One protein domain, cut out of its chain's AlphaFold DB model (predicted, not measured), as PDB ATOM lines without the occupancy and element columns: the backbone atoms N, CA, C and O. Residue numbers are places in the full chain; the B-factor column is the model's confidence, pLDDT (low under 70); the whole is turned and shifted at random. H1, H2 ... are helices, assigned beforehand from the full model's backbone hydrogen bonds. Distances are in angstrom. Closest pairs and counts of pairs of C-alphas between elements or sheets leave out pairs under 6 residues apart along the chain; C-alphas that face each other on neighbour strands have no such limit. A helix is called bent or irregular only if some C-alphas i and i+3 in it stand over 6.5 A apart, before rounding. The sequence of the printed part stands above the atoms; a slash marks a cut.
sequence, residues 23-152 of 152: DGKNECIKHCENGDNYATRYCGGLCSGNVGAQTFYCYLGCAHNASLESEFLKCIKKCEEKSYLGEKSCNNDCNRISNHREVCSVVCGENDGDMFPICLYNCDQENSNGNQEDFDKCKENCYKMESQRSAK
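Overview. This is residues 23 to 152 of the 152 residues of the protein "Hypotheticial protein" of Schistosoma japonicum (UniProt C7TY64). The longest helix, H8, closes one end of a compact cluster of short helices and H4 closes the other, while H3 and H7 make the middle. The hairpin H1 and H2 covers one side of this middle, and the hairpin H5 and H6 covers the other. The printed part has 130 residues, with eight named helices, H1 to H8 in chain order, and no named strand; the class is all helix. The radius of gyration of the C-alphas is 13.9 A, and the spans are 40 by 30 by 24 A.

Along the chain. H8, residues 132 to 150, is 27.1 A long and ends at C-alpha 150, (191.881, 113.840, 157.502). H7 is residues 115 to 126, 16.4 A, and H3 residues 53 to 65, 18.3 A. H1, residues 24 to 32, begins at C-alpha 24, (174.341, 120.421, 159.746). H2 is residues 37 to 46, irregular, with C-alphas 41 and 44 7.3 A apart. H4 is residues 69 to 79, H5 residues 87 to 97, and H6 residues 102 to 109.

Arrangement. H3 is the hub, touching H2, H4, H5 and H6. Its closest C-alphas to H5 are Gly 61 and Asp 93, 4.8 A, at a steep tilt of 44 degrees. H3 and H4 form a hairpin, closest at Cys 62 and Cys 75, 5.7 A. H7 and H8 form another, closest at Cys 123 and Cys 138, 5.7 A. H1 touches H7, closest at Cys 28 and Asn 122, 5.8 A. Every O i to N i+4 pair is within hydrogen-bond range in H1, H3, H5, H7 and H8; H4 has 6 of 7, H6 3 of 4, and H2 2 of 6, beside 3 of 7 O i to N i+3 pairs.

Size, cuts and confidence. The C-alphas of Leu 68 and Lys 152 are farthest apart, 44.2 A. The printed part has no cut and no long link. pLDDT is under 70 in 20 residues, among them 110 to 114 and 149 to 152.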
ATOM      1  N   ASP A  23     174.199 116.946 161.824       59.25
ATOM      2  CA  ASP A  23     172.850 117.345 161.407       59.25
ATOM      3  C   ASP A  23     172.931 118.648 160.617       59.25
ATOM      4  O   ASP A  23     171.950 119.152 160.097       59.25
ATOM      5  N   GLY A  24     174.134 119.203 160.473       66.56
ATOM      6  CA  GLY A  24     174.341 120.421 159.746       66.56
ATOM      7  C   GLY A  24     174.127 120.312 158.245       66.56
ATOM      8  O   GLY A  24     174.154 121.347 157.602       66.56
ATOM      9  N   LYS A  25     173.805 119.146 157.671       76.81
ATOM     10  CA  LYS A  25     173.081 119.150 156.391       76.81
ATOM     11  C   LYS A  25     171.672 119.728 156.557       76.81
ATOM     12  O   LYS A  25     171.304 120.625 155.808       76.81
ATOM     13  N   ASN A  26     170.892 119.231 157.515       81.88
ATOM     14  CA  ASN A  26     169.543 119.732 157.778       81.88
ATOM     15  C   ASN A  26     169.580 121.158 158.331       81.88
ATOM     16  O   ASN A  26     168.783 121.985 157.904       81.88
ATOM     17  N   GLU A  27     170.537 121.469 159.205       85.75
ATOM     18  CA  GLU A  27     170.695 122.828 159.731       85.75
ATOM     19  C   GLU A  27     171.166 123.801 158.639       85.75
ATOM     20  O   GLU A  27     170.643 124.908 158.540       85.75
ATOM     21  N   CYS A  28     172.049 123.362 157.730       86.00
ATOM     22  CA  CYS A  28     172.405 124.149 156.546       86.00
ATOM     23  C   CYS A  28     171.195 124.388 155.664       86.00
ATOM     24  O   CYS A  28     170.989 125.520 155.256       86.00
ATOM     25  N   ILE A  29     170.366 123.371 155.401       87.12
ATOM     26  CA  ILE A  29     169.137 123.547 154.619       87.12
ATOM     27  C   ILE A  29     168.235 124.577 155.304       87.12
ATOM     28  O   ILE A  29     167.832 125.540 154.666       87.12
ATOM     29  N   LYS A  30     168.007 124.447 156.613       86.69
ATOM     30  CA  LYS A  30     167.179 125.373 157.392       86.69
ATOM     31  C   LYS A  30     167.670 126.825 157.320       86.69
ATOM     32  O   LYS A  30     166.851 127.725 157.150       86.69
ATOM     33  N   HIS A  31     168.976 127.070 157.438       85.12
ATOM     34  CA  HIS A  31     169.538 128.422 157.343       85.12
ATOM     35  C   HIS A  31     169.654 128.934 155.906       85.12
ATOM     36  O   HIS A  31     169.440 130.116 155.652       85.12
ATOM     37  N   CYS A  32     169.948 128.051 154.959       84.69
ATOM     38  CA  CYS A  32     170.036 128.376 153.542       84.69
ATOM     39  C   CYS A  32     168.662 128.757 152.970       84.69
ATOM     40  O   CYS A  32     168.564 129.682 152.170       84.69
ATOM     41  N   GLU A  33     167.591 128.084 153.397       83.38
ATOM     42  CA  GLU A  33     166.226 128.343 152.931       83.38
ATOM     43  C   GLU A  33     165.644 129.670 153.442       83.38
ATOM     44  O   GLU A  33     164.654 130.111 152.872       83.38
ATOM     45  N   ASN A  34     166.234 130.292 154.478       71.38
ATOM     46  CA  ASN A  34     165.748 131.418 155.307       71.38
ATOM     47  C   ASN A  34     164.897 132.505 154.598       71.38
ATOM     48  O   ASN A  34     165.307 133.654 154.447       71.38
ATOM     49  N   GLY A  35     163.680 132.147 154.181       63.44
ATOM     50  CA  GLY A  35     162.754 133.000 153.434       63.44
ATOM     51  C   GLY A  35     163.172 133.344 151.997       63.44
ATOM     52  O   GLY A  35     162.440 134.077 151.330       63.44
ATOM     53  N   ASP A  36     164.304 132.837 151.503       65.81
ATOM     54  CA  ASP A  36     164.813 133.128 150.163       65.81
ATOM     55  C   ASP A  36     164.373 132.037 149.176       65.81
ATOM     56  O   ASP A  36     164.897 130.916 149.132       65.81
ATOM     57  N   ASN A  37     163.381 132.385 148.352       67.19
ATOM     58  CA  ASN A  37     162.806 131.489 147.349       67.19
ATOM     59  C   ASN A  37     163.824 131.030 146.287       67.19
ATOM     60  O   ASN A  37     163.594 130.010 145.629       67.19
ATOM     61  N   TYR A  38     164.918 131.769 146.087       71.81
ATOM     62  CA  TYR A  38     165.959 131.436 145.121       71.81
ATOM     63  C   TYR A  38     166.959 130.454 145.721       71.81
ATOM     64  O   TYR A  38     167.194 129.408 145.115       71.81
ATOM     65  N   ALA A  39     167.477 130.731 146.924       67.56
ATOM     66  CA  ALA A  39     168.396 129.829 147.627       67.56
ATOM     67  C   ALA A  39     167.769 128.447 147.853       67.56
ATOM     68  O   ALA A  39     168.397 127.426 147.560       67.56
ATOM     69  N   THR A  40     166.499 128.422 148.279       76.31
ATOM     70  CA  THR A  40     165.751 127.206 148.651       76.31
ATOM     71  C   THR A  40     165.859 126.085 147.614       76.31
ATOM     72  O   THR A  40     166.090 124.927 147.957       76.31
ATOM     73  N   ARG A  41     165.776 126.410 146.315       74.56
ATOM     74  CA  ARG A  41     165.845 125.406 145.234       74.56
ATOM     75  C   ARG A  41     167.203 124.706 145.128       74.56
ATOM     76  O   ARG A  41     167.275 123.610 144.576       74.56
ATOM     77  N   TYR A  42     168.265 125.326 145.635       77.69
ATOM     78  CA  TYR A  42     169.642 124.848 145.520       77.69
ATOM     79  C   TYR A  42     170.208 124.364 146.858       77.69
ATOM     80  O   TYR A  42     171.165 123.592 146.845       77.69
ATOM     81  N   CYS A  43     169.594 124.723 147.992       81.88
ATOM     82  CA  CYS A  43     170.061 124.363 149.336       81.88
ATOM     83  C   CYS A  43     170.322 122.864 149.506       81.88
ATOM     84  O   CYS A  43     171.360 122.479 150.036       81.88
ATOM     85  N   GLY A  44     169.454 121.994 148.982       81.25
ATOM     86  CA  GLY A  44     169.666 120.543 149.061       81.25
ATOM     87  C   GLY A  44     170.970 120.069 148.400       81.25
ATOM     88  O   GLY A  44     171.615 119.151 148.908       81.25
ATOM     89  N   GLY A  45     171.374 120.708 147.296       79.00
ATOM     90  CA  GLY A  45     172.635 120.439 146.602       79.00
ATOM     91  C   GLY A  45     173.828 121.122 147.269       79.00
ATOM     92  O   GLY A  45     174.853 120.479 147.486       79.00
ATOM     93  N   LEU A  46     173.673 122.387 147.662       79.94
ATOM     94  CA  LEU A  46     174.699 123.180 148.351       79.94
ATOM     95  C   LEU A  46     175.108 122.540 149.686       79.94
ATOM     96  O   LEU A  46     176.290 122.363 149.956       79.94
ATOM     97  N   CYS A  47     174.131 122.088 150.469       83.19
ATOM     98  CA  CYS A  47     174.337 121.429 151.756       83.19
ATOM     99  C   CYS A  47     174.632 119.920 151.625       83.19
ATOM    100  O   CYS A  47     174.654 119.203 152.624       83.19
ATOM    101  N   SER A  48     174.820 119.394 150.406       77.44
ATOM    102  CA  SER A  48     175.113 117.965 150.193       77.44
ATOM    103  C   SER A  48     176.570 117.587 150.465       77.44
ATOM    104  O   SER A  48     176.888 116.401 150.458       77.44
ATOM    105  N   GLY A  49     177.443 118.576 150.670       69.69
ATOM    106  CA  GLY A  49     178.886 118.381 150.780       69.69
ATOM    107  C   GLY A  49     179.586 118.233 149.432       69.69
ATOM    108  O   GLY A  49     180.790 118.318 149.404       69.69
ATOM    109  N   ASN A  50     178.889 118.079 148.301       73.31
ATOM    110  CA  ASN A  50     179.541 117.888 146.993       73.31
ATOM    111  C   ASN A  50     179.967 119.196 146.299       73.31
ATOM    112  O   ASN A  50     180.474 119.168 145.178       73.31
ATOM    113  N   VAL A  51     179.690 120.349 146.911       77.69
ATOM    114  CA  VAL A  51     179.894 121.672 146.311       77.69
ATOM    115  C   VAL A  51     181.047 122.371 147.013       77.69
ATOM    116  O   VAL A  51     181.000 122.541 148.227       77.69
ATOM    117  N   GLY A  52     182.059 122.784 146.237       80.56
ATOM    118  CA  GLY A  52     183.210 123.577 146.693       80.56
ATOM    119  C   GLY A  52     182.809 124.746 147.574       80.56
ATOM    120  O   GLY A  52     181.818 125.402 147.266       80.56
ATOM    121  N   ALA A  53     183.594 125.061 148.607       81.12
ATOM    122  CA  ALA A  53     183.314 126.203 149.477       81.12
ATOM    123  C   ALA A  53     183.124 127.501 148.669       81.12
ATOM    124  O   ALA A  53     182.175 128.251 148.878       81.12
ATOM    125  N   GLN A  54     183.965 127.711 147.656       84.69
ATOM    126  CA  GLN A  54     183.878 128.862 146.755       84.69
ATOM    127  C   GLN A  54     182.540 128.914 146.009       84.69
ATOM    128  O   GLN A  54     181.893 129.959 145.965       84.69
ATOM    129  N   THR A  55     182.098 127.788 145.449       84.44
ATOM    130  CA  THR A  55     180.808 127.695 144.754       84.44
ATOM    131  C   THR A  55     179.648 127.841 145.736       84.44
ATOM    132  O   THR A  55     178.691 128.551 145.443       84.44
ATOM    133  N   PHE A  56     179.756 127.239 146.919       85.94
ATOM    134  CA  PHE A  56     178.772 127.322 147.991       85.94
ATOM    135  C   PHE A  56     178.513 128.775 148.402       85.94
ATOM    136  O   PHE A  56     177.383 129.256 148.303       85.94
ATOM    137  N   TYR A  57     179.568 129.509 148.765       87.25
ATOM    138  CA  TYR A  57     179.460 130.910 149.164       87.25
ATOM    139  C   TYR A  57     179.054 131.827 148.008       87.25
ATOM    140  O   TYR A  57     178.287 132.761 148.231       87.25
ATOM    141  N   CYS A  58     179.476 131.535 146.774       88.19
ATOM    142  CA  CYS A  58     179.021 132.281 145.603       88.19
ATOM    143  C   CYS A  58     177.504 132.168 145.407       88.19
ATOM    144  O   CYS A  58     176.821 133.177 145.235       88.19
ATOM    145  N   TYR A  59     176.945 130.956 145.490       87.00
ATOM    146  CA  TYR A  59     175.506 130.738 145.311       87.00
ATOM    147  C   TYR A  59     174.692 131.418 146.412       87.00
ATOM    148  O   TYR A  59     173.687 132.068 146.116       87.00
ATOM    149  N   LEU A  60     175.142 131.318 147.664       86.44
ATOM    150  CA  LEU A  60     174.501 132.005 148.785       86.44
ATOM    151  C   LEU A  60     174.578 133.531 148.638       86.44
ATOM    152  O   LEU A  60     173.574 134.218 148.820       86.44
ATOM    153  N   GLY A  61     175.733 134.069 148.237       88.06
ATOM    154  CA  GLY A  61     175.898 135.495 147.949       88.06
ATOM    155  C   GLY A  61     175.019 135.975 146.788       88.06
ATOM    156  O   GLY A  61     174.487 137.087 146.834       88.06
ATOM    157  N   CYS A  62     174.821 135.140 145.765       87.56
ATOM    158  CA  CYS A  62     173.896 135.410 144.668       87.56
ATOM    159  C   CYS A  62     172.444 135.465 145.140       87.56
ATOM    160  O   CYS A  62     171.730 136.380 144.736       87.56
ATOM    161  N   ALA A  63     172.013 134.513 145.970       84.19
ATOM    162  CA  ALA A  63     170.652 134.486 146.498       84.19
ATOM    163  C   ALA A  63     170.374 135.739 147.336       84.19
ATOM    164  O   ALA A  63     169.488 136.519 146.999       84.19
ATOM    165  N   HIS A  64     171.264 136.032 148.287       82.69
ATOM    166  CA  HIS A  64     171.132 137.173 149.190       82.69
ATOM    167  C   HIS A  64     171.037 138.536 148.476       82.69
ATOM    168  O   HIS A  64     170.420 139.465 148.990       82.69
ATOM    169  N   ASN A  65     171.657 138.687 147.299       81.94
ATOM    170  CA  ASN A  65     171.654 139.950 146.548       81.94
ATOM    171  C   ASN A  65     170.594 140.022 145.442       81.94
ATOM    172  O   ASN A  65     170.377 141.102 144.888       81.94
ATOM    173  N   ALA A  66     169.979 138.905 145.060       83.06
ATOM    174  CA  ALA A  66     169.036 138.889 143.956       83.06
ATOM    175  C   ALA A  66     167.656 139.361 144.418       83.06
ATOM    176  O   ALA A  66     167.053 138.788 145.318       83.06
ATOM    177  N   SER A  67     167.109 140.373 143.745       83.00
ATOM    178  CA  SER A  67     165.709 140.770 143.954       83.00
ATOM    179  C   SER A  67     164.766 139.990 143.031       83.00
ATOM    180  O   SER A  67     163.591 139.797 143.341       83.00
ATOM    181  N   LEU A  68     165.284 139.509 141.894       86.31
ATOM    182  CA  LEU A  68     164.534 138.791 140.863       86.31
ATOM    183  C   LEU A  68     165.201 137.459 140.492       86.31
ATOM    184  O   LEU A  68     166.425 137.373 140.393       86.31
ATOM    185  N   GLU A  69     164.395 136.459 140.120       83.12
ATOM    186  CA  GLU A  69     164.883 135.146 139.654       83.12
ATOM    187  C   GLU A  69     165.880 135.283 138.496       83.12
ATOM    188  O   GLU A  69     166.903 134.607 138.445       83.12
ATOM    189  N   SER A  70     165.623 136.213 137.571       88.06
ATOM    190  CA  SER A  70     166.504 136.438 136.422       88.06
ATOM    191  C   SER A  70     167.883 136.998 136.800       88.06
ATOM    192  O   SER A  70     168.849 136.768 136.071       88.06
ATOM    193  N   GLU A  71     167.995 137.723 137.916       87.44
ATOM    194  CA  GLU A  71     169.267 138.233 138.437       87.44
ATOM    195  C   GLU A  71     170.039 137.111 139.118       87.44
ATOM    196  O   GLU A  71     171.220 136.915 138.824       87.44
ATOM    197  N   PHE A  72     169.339 136.319 139.931       86.44
ATOM    198  CA  PHE A  72     169.889 135.126 140.553       86.44
ATOM    199  C   PHE A  72     170.449 134.153 139.505       86.44
ATOM    200  O   PHE A  72     171.622 133.793 139.561       86.44
ATOM    201  N   LEU A  73     169.663 133.810 138.476       87.06
ATOM    202  CA  LEU A  73     170.078 132.901 137.399       87.06
ATOM    203  C   LEU A  73     171.292 133.416 136.610       87.06
ATOM    204  O   LEU A  73     172.127 132.630 136.162       87.06
ATOM    205  N   LYS A  74     171.409 134.735 136.418       89.12
ATOM    206  CA  LYS A  74     172.601 135.342 135.802       89.12
ATOM    207  C   LYS A  74     173.814 135.279 136.726       89.12
ATOM    208  O   LYS A  74     174.929 135.161 136.230       89.12
ATOM    209  N   CYS A  75     173.602 135.399 138.033       88.06
ATOM    210  CA  CYS A  75     174.655 135.362 139.037       88.06
ATOM    211  C   CYS A  75     175.228 133.947 139.194       88.06
ATOM    212  O   CYS A  75     176.428 133.768 139.013       88.06
ATOM    213  N   ILE A  76     174.382 132.927 139.391       87.38
ATOM    214  CA  ILE A  76     174.853 131.542 139.574       87.38
ATOM    215  C   ILE A  76     175.601 131.003 138.352       87.38
ATOM    216  O   ILE A  76     176.577 130.281 138.508       87.38
ATOM    217  N   LYS A  77     175.234 131.427 137.133       87.25
ATOM    218  CA  LYS A  77     175.996 131.075 135.924       87.25
ATOM    219  C   LYS A  77     177.451 131.531 135.999       87.25
ATOM    220  O   LYS A  77     178.322 130.837 135.497       87.25
ATOM    221  N   LYS A  78     177.719 132.671 136.642       85.25
ATOM    222  CA  LYS A  78     179.089 133.147 136.868       85.25
ATOM    223  C   LYS A  78     179.796 132.326 137.939       85.25
ATOM    224  O   LYS A  78     180.982 132.078 137.796       85.25
ATOM    225  N   CYS A  79     179.083 131.863 138.966       84.38
ATOM    226  CA  CYS A  79     179.642 130.968 139.984       84.38
ATOM    227  C   CYS A  79     180.120 129.628 139.406       84.38
ATOM    228  O   CYS A  79     181.024 129.012 139.956       84.38
ATOM    229  N   GLU A  80     179.521 129.160 138.312       78.44
ATOM    230  CA  GLU A  80     179.933 127.933 137.617       78.44
ATOM    231  C   GLU A  80     181.185 128.146 136.741       78.44
ATOM    232  O   GLU A  80     181.852 127.189 136.341       78.44
ATOM    233  N   GLU A  81     181.551 129.401 136.461       79.94
ATOM    234  CA  GLU A  81     182.759 129.742 135.717       79.94
ATOM    235  C   GLU A  81     183.984 129.717 136.644       79.94
ATOM    236  O   GLU A  81     184.086 130.473 137.611       79.94
ATOM    237  N   LYS A  82     184.986 128.895 136.305       66.25
ATOM    238  CA  LYS A  82     186.234 128.761 137.088       66.25
ATOM    239  C   LYS A  82     186.950 130.091 137.358       66.25
ATOM    240  O   LYS A  82     187.634 130.216 138.366       66.25
ATOM    241  N   SER A  83     186.804 131.081 136.477       67.12
ATOM    242  CA  SER A  83     187.384 132.421 136.639       67.12
ATOM    243  C   SER A  83     186.767 133.229 137.780       67.12
ATOM    244  O   SER A  83     187.404 134.160 138.268       67.12
ATOM    245  N   TYR A  84     185.540 132.907 138.194       67.31
ATOM    246  CA  TYR A  84     184.860 133.595 139.285       67.31
ATOM    247  C   TYR A  84     185.253 133.023 140.652       67.31
ATOM    248  O   TYR A  84     185.347 133.775 141.617       67.31
ATOM    249  N   LEU A  85     185.563 131.726 140.731       71.81
ATOM    250  CA  LEU A  85     185.814 130.973 141.969       71.81
ATOM    251  C   LEU A  85     187.225 131.164 142.558       71.81
ATOM    252  O   LEU A  85     187.830 130.235 143.079       71.81
ATOM    253  N   GLY A  86     187.774 132.375 142.484       81.00
ATOM    254  CA  GLY A  86     188.997 132.718 143.209       81.00
ATOM    255  C   GLY A  86     188.724 132.994 144.691       81.00
ATOM    256  O   GLY A  86     187.646 133.469 145.053       81.00
ATOM    257  N   GLU A  87     189.738 132.800 145.537       85.31
ATOM    258  CA  GLU A  87     189.690 133.088 146.980       85.31
ATOM    259  C   GLU A  87     189.144 134.494 147.283       85.31
ATOM    260  O   GLU A  87     188.328 134.674 148.185       85.31
ATOM    261  N   LYS A  88     189.536 135.506 146.497       88.62
ATOM    262  CA  LYS A  88     189.063 136.888 146.668       88.62
ATOM    263  C   LYS A  88     187.555 137.030 146.437       88.62
ATOM    264  O   LYS A  88     186.892 137.748 147.182       88.62
ATOM    265  N   SER A  89     187.021 136.393 145.397       87.94
ATOM    266  CA  SER A  89     185.586 136.445 145.090       87.94
ATOM    267  C   SER A  89     184.788 135.693 146.146       87.94
ATOM    268  O   SER A  89     183.853 136.258 146.700       87.94
ATOM    269  N   CYS A  90     185.237 134.486 146.511       87.94
ATOM    270  CA  CYS A  90     184.650 133.713 147.601       87.94
ATOM    271  C   CYS A  90     184.620 134.519 148.902       87.94
ATOM    272  O   CYS A  90     183.577 134.610 149.540       87.94
ATOM    273  N   ASN A  91     185.727 135.178 149.266       90.00
ATOM    274  CA  ASN A  91     185.774 136.020 150.458       90.00
ATOM    275  C   ASN A  91     184.748 137.153 150.384       90.00
ATOM    276  O   ASN A  91     184.085 137.433 151.377       90.00
ATOM    277  N   ASN A  92     184.597 137.810 149.234       90.44
ATOM    278  CA  ASN A  92     183.600 138.867 149.081       90.44
ATOM    279  C   ASN A  92     182.174 138.339 149.262       90.44
ATOM    280  O   ASN A  92     181.387 138.988 149.947       90.44
ATOM    281  N   ASP A  93     181.847 137.191 148.670       90.38
ATOM    282  CA  ASP A  93     180.511 136.597 148.768       90.38
ATOM    283  C   ASP A  93     180.238 136.068 150.184       90.38
ATOM    284  O   ASP A  93     179.188 136.345 150.760       90.38
ATOM    285  N   CYS A  94     181.226 135.423 150.809       90.31
ATOM    286  CA  CYS A  94     181.160 134.979 152.197       90.31
ATOM    287  C   CYS A  94     180.957 136.143 153.173       90.31
ATOM    288  O   CYS A  94     180.039 136.107 153.988       90.31
ATOM    289  N   ASN A  95     181.732 137.225 153.051       91.00
ATOM    290  CA  ASN A  95     181.617 138.395 153.930       91.00
ATOM    291  C   ASN A  95     180.262 139.119 153.827       91.00
ATOM    292  O   ASN A  95     179.959 139.955 154.678       91.00
ATOM    293  N   ARG A  96     179.475 138.854 152.777       87.75
ATOM    294  CA  ARG A  96     178.118 139.397 152.627       87.75
ATOM    295  C   ARG A  96     177.078 138.595 153.390       87.75
ATOM    296  O   ARG A  96     176.094 139.177 153.824       87.75
ATOM    297  N   ILE A  97     177.281 137.288 153.514       87.19
ATOM    298  CA  ILE A  97     176.312 136.386 154.144       87.19
ATOM    299  C   ILE A  97     176.701 135.992 155.571       87.19
ATOM    300  O   ILE A  97     175.877 135.439 156.296       87.19
ATOM    301  N   SER A  98     177.958 136.237 155.948       88.75
ATOM    302  CA  SER A  98     178.531 135.810 157.216       88.75
ATOM    303  C   SER A  98     178.632 136.945 158.227       88.75
ATOM    304  O   SER A  98     179.032 138.061 157.882       88.75
ATOM    305  N   ASN A  99     178.311 136.650 159.487       88.19
ATOM    306  CA  ASN A  99     178.476 137.592 160.598       88.19
ATOM    307  C   ASN A  99     179.884 137.494 161.210       88.19
ATOM    308  O   ASN A  99     180.442 138.506 161.636       88.19
ATOM    309  N   HIS A 100     180.492 136.309 161.165       89.75
ATOM    310  CA  HIS A 100     181.839 136.021 161.659       89.75
ATOM    311  C   HIS A 100     182.840 135.948 160.506       89.75
ATOM    312  O   HIS A 100     183.208 134.878 160.021       89.75
ATOM    313  N   ARG A 101     183.301 137.114 160.051       88.88
ATOM    314  CA  ARG A 101     184.150 137.268 158.854       88.88
ATOM    315  C   ARG A 101     185.447 136.458 158.884       88.88
ATOM    316  O   ARG A 101     186.006 136.163 157.828       88.88
ATOM    317  N   GLU A 102     185.926 136.080 160.065       86.75
ATOM    318  CA  GLU A 102     187.085 135.208 160.220       86.75
ATOM    319  C   GLU A 102     186.911 133.847 159.527       86.75
ATOM    320  O   GLU A 102     187.902 133.295 159.044       86.75
ATOM    321  N   VAL A 103     185.679 133.332 159.391       88.12
ATOM    322  CA  VAL A 103     185.434 132.045 158.713       88.12
ATOM    323  C   VAL A 103     185.718 132.123 157.220       88.12
ATOM    324  O   VAL A 103     186.140 131.131 156.635       88.12
ATOM    325  N   CYS A 104     185.546 133.296 156.607       89.75
ATOM    326  CA  CYS A 104     185.667 133.465 155.163       89.75
ATOM    327  C   CYS A 104     187.087 133.195 154.666       89.75
ATOM    328  O   CYS A 104     187.268 132.505 153.668       89.75
ATOM    329  N   SER A 105     188.100 133.650 155.407       86.25
ATOM    330  CA  SER A 105     189.500 133.368 155.063       86.25
ATOM    331  C   SER A 105     189.836 131.874 155.125       86.25
ATOM    332  O   SER A 105     190.622 131.380 154.323       86.25
ATOM    333  N   VAL A 106     189.188 131.146 156.037       85.44
ATOM    334  CA  VAL A 106     189.401 129.713 156.256       85.44
ATOM    335  C   VAL A 106     188.755 128.897 155.140       85.44
ATOM    336  O   VAL A 106     189.405 128.048 154.543       85.44
ATOM    337  N   VAL A 107     187.482 129.163 154.844       84.25
ATOM    338  CA  VAL A 107     186.707 128.386 153.862       84.25
ATOM    339  C   VAL A 107     187.040 128.747 152.415       84.25
ATOM    340  O   VAL A 107     186.793 127.947 151.523       84.25
ATOM    341  N   CYS A 108     187.589 129.937 152.154       85.81
ATOM    342  CA  CYS A 108     187.921 130.373 150.795       85.81
ATOM    343  C   CYS A 108     189.380 130.122 150.386       85.81
ATOM    344  O   CYS A 108     189.663 130.212 149.188       85.81
ATOM    345  N   GLY A 109     190.278 129.856 151.346       76.38
ATOM    346  CA  GLY A 109     191.721 129.706 151.126       76.38
ATOM    347  C   GLY A 109     192.107 128.386 150.454       76.38
ATOM    348  O   GLY A 109     192.794 128.404 149.439       76.38
ATOM    349  N   GLU A 110     191.616 127.253 150.959       67.12
ATOM    350  CA  GLU A 110     191.767 125.928 150.338       67.12
ATOM    351  C   GLU A 110     190.531 125.050 150.646       67.12
ATOM    352  O   GLU A 110     189.996 125.109 151.752       67.12
ATOM    353  N   ASN A 111     190.138 124.220 149.665       53.53
ATOM    354  CA  ASN A 111     189.100 123.164 149.644       53.53
ATOM    355  C   ASN A 111     187.716 123.487 149.033       53.53
ATOM    356  O   ASN A 111     186.855 124.169 149.593       53.53
ATOM    357  N   ASP A 112     187.510 122.969 147.814       58.22
ATOM    358  CA  ASP A 112     186.807 121.714 147.480       58.22
ATOM    359  C   ASP A 112     185.684 121.271 148.434       58.22
ATOM    360  O   ASP A 112     185.768 121.377 149.652       58.22
ATOM    361  N   GLY A 113     184.573 120.821 147.857       58.19
ATOM    362  CA  GLY A 113     183.305 120.709 148.562       58.19
ATOM    363  C   GLY A 113     183.336 119.646 149.627       58.19
ATOM    364  O   GLY A 113     183.475 118.476 149.292       58.19
ATOM    365  N   ASP A 114     183.192 120.060 150.884       68.12
ATOM    366  CA  ASP A 114     183.191 119.154 152.019       68.12
ATOM    367  C   ASP A 114     182.318 119.653 153.172       68.12
ATOM    368  O   ASP A 114     181.772 120.758 153.164       68.12
ATOM    369  N   MET A 115     182.155 118.808 154.192       79.31
ATOM    370  CA  MET A 115     181.318 119.108 155.362       79.31
ATOM    371  C   MET A 115     181.876 120.225 156.253       79.31
ATOM    372  O   MET A 115     181.133 120.799 157.047       79.31
ATOM    373  N   PHE A 116     183.162 120.556 156.138       83.69
ATOM    374  CA  PHE A 116     183.802 121.569 156.975       83.69
ATOM    375  C   PHE A 116     183.299 123.004 156.704       83.69
ATOM    376  O   PHE A 116     182.832 123.637 157.655       83.69
ATOM    377  N   PRO A 117     183.272 123.505 155.451       84.06
ATOM    378  CA  PRO A 117     182.619 124.775 155.119       84.06
ATOM    379  C   PRO A 117     181.156 124.851 155.570       84.06
ATOM    380  O   PRO A 117     180.726 125.872 156.101       84.06
ATOM    381  N   ILE A 118     180.406 123.754 155.425       87.00
ATOM    382  CA  ILE A 118     179.000 123.668 155.853       87.00
ATOM    383  C   ILE A 118     178.888 123.820 157.380       87.00
ATOM    384  O   ILE A 118     178.012 124.525 157.878       87.00
ATOM    385  N   CYS A 119     179.795 123.194 158.134       87.88
ATOM    386  CA  CYS A 119     179.883 123.333 159.589       87.88
ATOM    387  C   CYS A 119     180.129 124.767 160.031       87.88
ATOM    388  O   CYS A 119     179.380 125.285 160.859       87.88
ATOM    389  N   LEU A 120     181.124 125.424 159.440       88.94
ATOM    390  CA  LEU A 120     181.431 126.808 159.781       88.94
ATOM    391  C   LEU A 120     180.294 127.762 159.405       88.94
ATOM    392  O   LEU A 120     179.984 128.653 160.193       88.94
ATOM    393  N   TYR A 121     179.635 127.541 158.263       88.62
ATOM    394  CA  TYR A 121     178.445 128.298 157.884       88.62
ATOM    395  C   TYR A 121     177.338 128.172 158.936       88.62
ATOM    396  O   TYR A 121     176.857 129.187 159.427       88.62
ATOM    397  N   ASN A 122     176.976 126.959 159.359       88.56
ATOM    398  CA  ASN A 122     175.919 126.786 160.362       88.56
ATOM    399  C   ASN A 122     176.283 127.416 161.706       88.56
ATOM    400  O   ASN A 122     175.451 128.099 162.292       88.56
ATOM    401  N   CYS A 123     177.527 127.244 162.166       89.12
ATOM    402  CA  CYS A 123     177.992 127.888 163.393       89.12
ATOM    403  C   CYS A 123     177.823 129.407 163.336       89.12
ATOM    404  O   CYS A 123     177.374 130.020 164.304       89.12
ATOM    405  N   ASP A 124     178.176 130.014 162.207       90.50
ATOM    406  CA  ASP A 124     178.019 131.446 161.990       90.50
ATOM    407  C   ASP A 124     176.541 131.877 161.971       90.50
ATOM    408  O   ASP A 124     176.187 132.885 162.582       90.50
ATOM    409  N   GLN A 125     175.654 131.099 161.345       88.31
ATOM    410  CA  GLN A 125     174.220 131.407 161.313       88.31
ATOM    411  C   GLN A 125     173.553 131.256 162.690       88.31
ATOM    412  O   GLN A 125     172.831 132.160 163.121       88.31
ATOM    413  N   GLU A 126     173.829 130.168 163.416       86.31
ATOM    414  CA  GLU A 126     173.300 129.911 164.765       86.31
ATOM    415  C   GLU A 126     173.737 130.981 165.773       86.31
ATOM    416  O   GLU A 126     172.970 131.355 166.660       86.31
ATOM    417  N   ASN A 127     174.954 131.506 165.614       86.38
ATOM    418  CA  ASN A 127     175.540 132.481 166.531       86.38
ATOM    419  C   ASN A 127     175.528 133.910 165.980       86.38
ATOM    420  O   ASN A 127     176.145 134.794 166.565       86.38
ATOM    421  N   SER A 128     174.778 134.175 164.907       79.62
ATOM    422  CA  SER A 128     174.640 135.505 164.288       79.62
ATOM    423  C   SER A 128     174.216 136.612 165.265       79.62
ATOM    424  O   SER A 128     174.600 137.766 165.097       79.62
ATOM    425  N   ASN A 129     173.459 136.256 166.308       74.94
ATOM    426  CA  ASN A 129     173.048 137.138 167.408       74.94
ATOM    427  C   ASN A 129     173.585 136.669 168.780       74.94
ATOM    428  O   ASN A 129     173.107 137.122 169.822       74.94
ATOM    429  N   GLY A 130     174.503 135.699 168.780       67.25
ATOM    430  CA  GLY A 130     175.030 135.027 169.967       67.25
ATOM    431  C   GLY A 130     176.233 135.738 170.587       67.25
ATOM    432  O   GLY A 130     176.689 136.777 170.112       67.25
ATOM    433  N   ASN A 131     176.756 135.174 171.678       78.50
ATOM    434  CA  ASN A 131     178.033 135.613 172.238       78.50
ATOM    435  C   ASN A 131     179.200 134.945 171.473       78.50
ATOM    436  O   ASN A 131     179.071 133.830 170.966       78.50
ATOM    437  N   GLN A 132     180.353 135.620 171.412       85.75
ATOM    438  CA  GLN A 132     181.555 135.119 170.724       85.75
ATOM    439  C   GLN A 132     182.033 133.760 171.274       85.75
ATOM    440  O   GLN A 132     182.604 132.961 170.539       85.75
ATOM    441  N   GLU A 133     181.791 133.482 172.558       88.69
ATOM    442  CA  GLU A 133     182.230 132.253 173.222       88.69
ATOM    443  C   GLU A 133     181.518 131.009 172.660       88.69
ATOM    444  O   GLU A 133     182.146 129.969 172.457       88.69
ATOM    445  N   ASP A 134     180.223 131.113 172.372       87.94
ATOM    446  CA  ASP A 134     179.424 130.033 171.796       87.94
ATOM    447  C   ASP A 134     179.804 129.789 170.331       87.94
ATOM    448  O   ASP A 134     179.965 128.633 169.917       87.94
ATOM    449  N   PHE A 135     180.076 130.860 169.578       89.62
ATOM    450  CA  PHE A 135     180.638 130.751 168.234       89.62
ATOM    451  C   PHE A 135     182.011 130.061 168.241       89.62
ATOM    452  O   PHE A 135     182.237 129.124 167.470       89.62
ATOM    453  N   ASP A 136     182.920 130.461 169.134       90.00
ATOM    454  CA  ASP A 136     184.258 129.872 169.234       90.00
ATOM    455  C   ASP A 136     184.203 128.379 169.595       90.00
ATOM    456  O   ASP A 136     184.902 127.572 168.973       90.00
ATOM    457  N   LYS A 137     183.318 127.984 170.522       90.19
ATOM    458  CA  LYS A 137     183.064 126.569 170.849       90.19
ATOM    459  C   LYS A 137     182.524 125.794 169.647       90.19
ATOM    460  O   LYS A 137     182.957 124.666 169.399       90.19
ATOM    461  N   CYS A 138     181.580 126.372 168.904       89.94
ATOM    462  CA  CYS A 138     181.014 125.743 167.712       89.94
ATOM    463  C   CYS A 138     182.093 125.522 166.643       89.94
ATOM    464  O   CYS A 138     182.290 124.404 166.159       89.94
ATOM    465  N   LYS A 139     182.874 126.567 166.363       89.81
ATOM    466  CA  LYS A 139     184.009 126.547 165.442       89.81
ATOM    467  C   LYS A 139     185.030 125.469 165.816       89.81
ATOM    468  O   LYS A 139     185.436 124.696 164.950       89.81
ATOM    469  N   GLU A 140     185.412 125.356 167.089       90.00
ATOM    470  CA  GLU A 140     186.355 124.326 167.555       90.00
ATOM    471  C   GLU A 140     185.856 122.900 167.253       90.00
ATOM    472  O   GLU A 140     186.637 122.032 166.855       90.00
ATOM    473  N   ASN A 141     184.549 122.654 167.376       88.44
ATOM    474  CA  ASN A 141     183.962 121.359 167.028       88.44
ATOM    475  C   ASN A 141     184.053 121.067 165.522       88.44
ATOM    476  O   ASN A 141     184.365 119.933 165.152       88.44
ATOM    477  N   CYS A 142     183.863 122.071 164.658       87.00
ATOM    478  CA  CYS A 142     184.060 121.917 163.212       87.00
ATOM    479  C   CYS A 142     185.504 121.532 162.864       87.00
ATOM    480  O   CYS A 142     185.726 120.625 162.062       87.00
ATOM    481  N   TYR A 143     186.492 122.161 163.503       86.56
ATOM    482  CA  TYR A 143     187.902 121.808 163.310       86.56
ATOM    483  C   TYR A 143     188.229 120.394 163.803       86.56
ATOM    484  O   TYR A 143     188.944 119.651 163.129       86.56
ATOM    485  N   LYS A 144     187.681 119.983 164.956       86.06
ATOM    486  CA  LYS A 144     187.838 118.609 165.461       86.06
ATOM    487  C   LYS A 144     187.275 117.590 164.471       86.06
ATOM    488  O   LYS A 144     187.960 116.615 164.171       86.06
ATOM    489  N   MET A 145     186.085 117.842 163.928       82.75
ATOM    490  CA  MET A 145     185.475 116.998 162.897       82.75
ATOM    491  C   MET A 145     186.392 116.847 161.673       82.75
ATOM    492  O   MET A 145     186.657 115.727 161.242       82.75
ATOM    493  N   GLU A 146     186.918 117.956 161.151       79.38
ATOM    494  CA  GLU A 146     187.769 117.934 159.957       79.38
ATOM    495  C   GLU A 146     189.111 117.224 160.198       79.38
ATOM    496  O   GLU A 146     189.568 116.426 159.375       79.38
ATOM    497  N   SER A 147     189.704 117.422 161.380       76.81
ATOM    498  CA  SER A 147     190.947 116.746 161.770       76.81
ATOM    499  C   SER A 147     190.795 115.223 161.877       76.81
ATOM    500  O   SER A 147     191.686 114.477 161.477       76.81
ATOM    501  N   GLN A 148     189.648 114.741 162.367       74.75
ATOM    502  CA  GLN A 148     189.356 113.309 162.475       74.75
ATOM    503  C   GLN A 148     189.092 112.665 161.112       74.75
ATOM    504  O   GLN A 148     189.357 111.475 160.934       74.75
ATOM    505  N   ARG A 149     188.578 113.441 160.152       69.31
ATOM    506  CA  ARG A 149     188.352 113.004 158.772       69.31
ATOM    507  C   ARG A 149     189.662 112.861 158.003       69.31
ATOM    508  O   ARG A 149     189.854 111.851 157.343       69.31
ATOM    509  N   SER A 150     190.568 113.824 158.163       63.72
ATOM    510  CA  SER A 150     191.881 113.840 157.502       63.72
ATOM    511  C   SER A 150     192.857 112.773 158.026       63.72
ATOM    512  O   SER A 150     193.892 112.528 157.414       63.72
ATOM    513  N   ALA A 151     192.556 112.155 159.172       58.78
ATOM    514  CA  ALA A 151     193.376 111.119 159.804       58.78
ATOM    515  C   ALA A 151     192.981 109.675 159.423       58.78
ATOM    516  O   ALA A 151     193.585 108.729 159.934       58.78
ATOM    517  N   LYS A 152     191.957 109.499 158.579       49.03
ATOM    518  CA  LYS A 152     191.512 108.208 158.032       49.03
ATOM    519  C   LYS A 152     191.990 108.025 156.600       49.03
ATOM    520  O   LYS A 152     192.284 106.859 156.261       49.03
TER     521      LYS A 152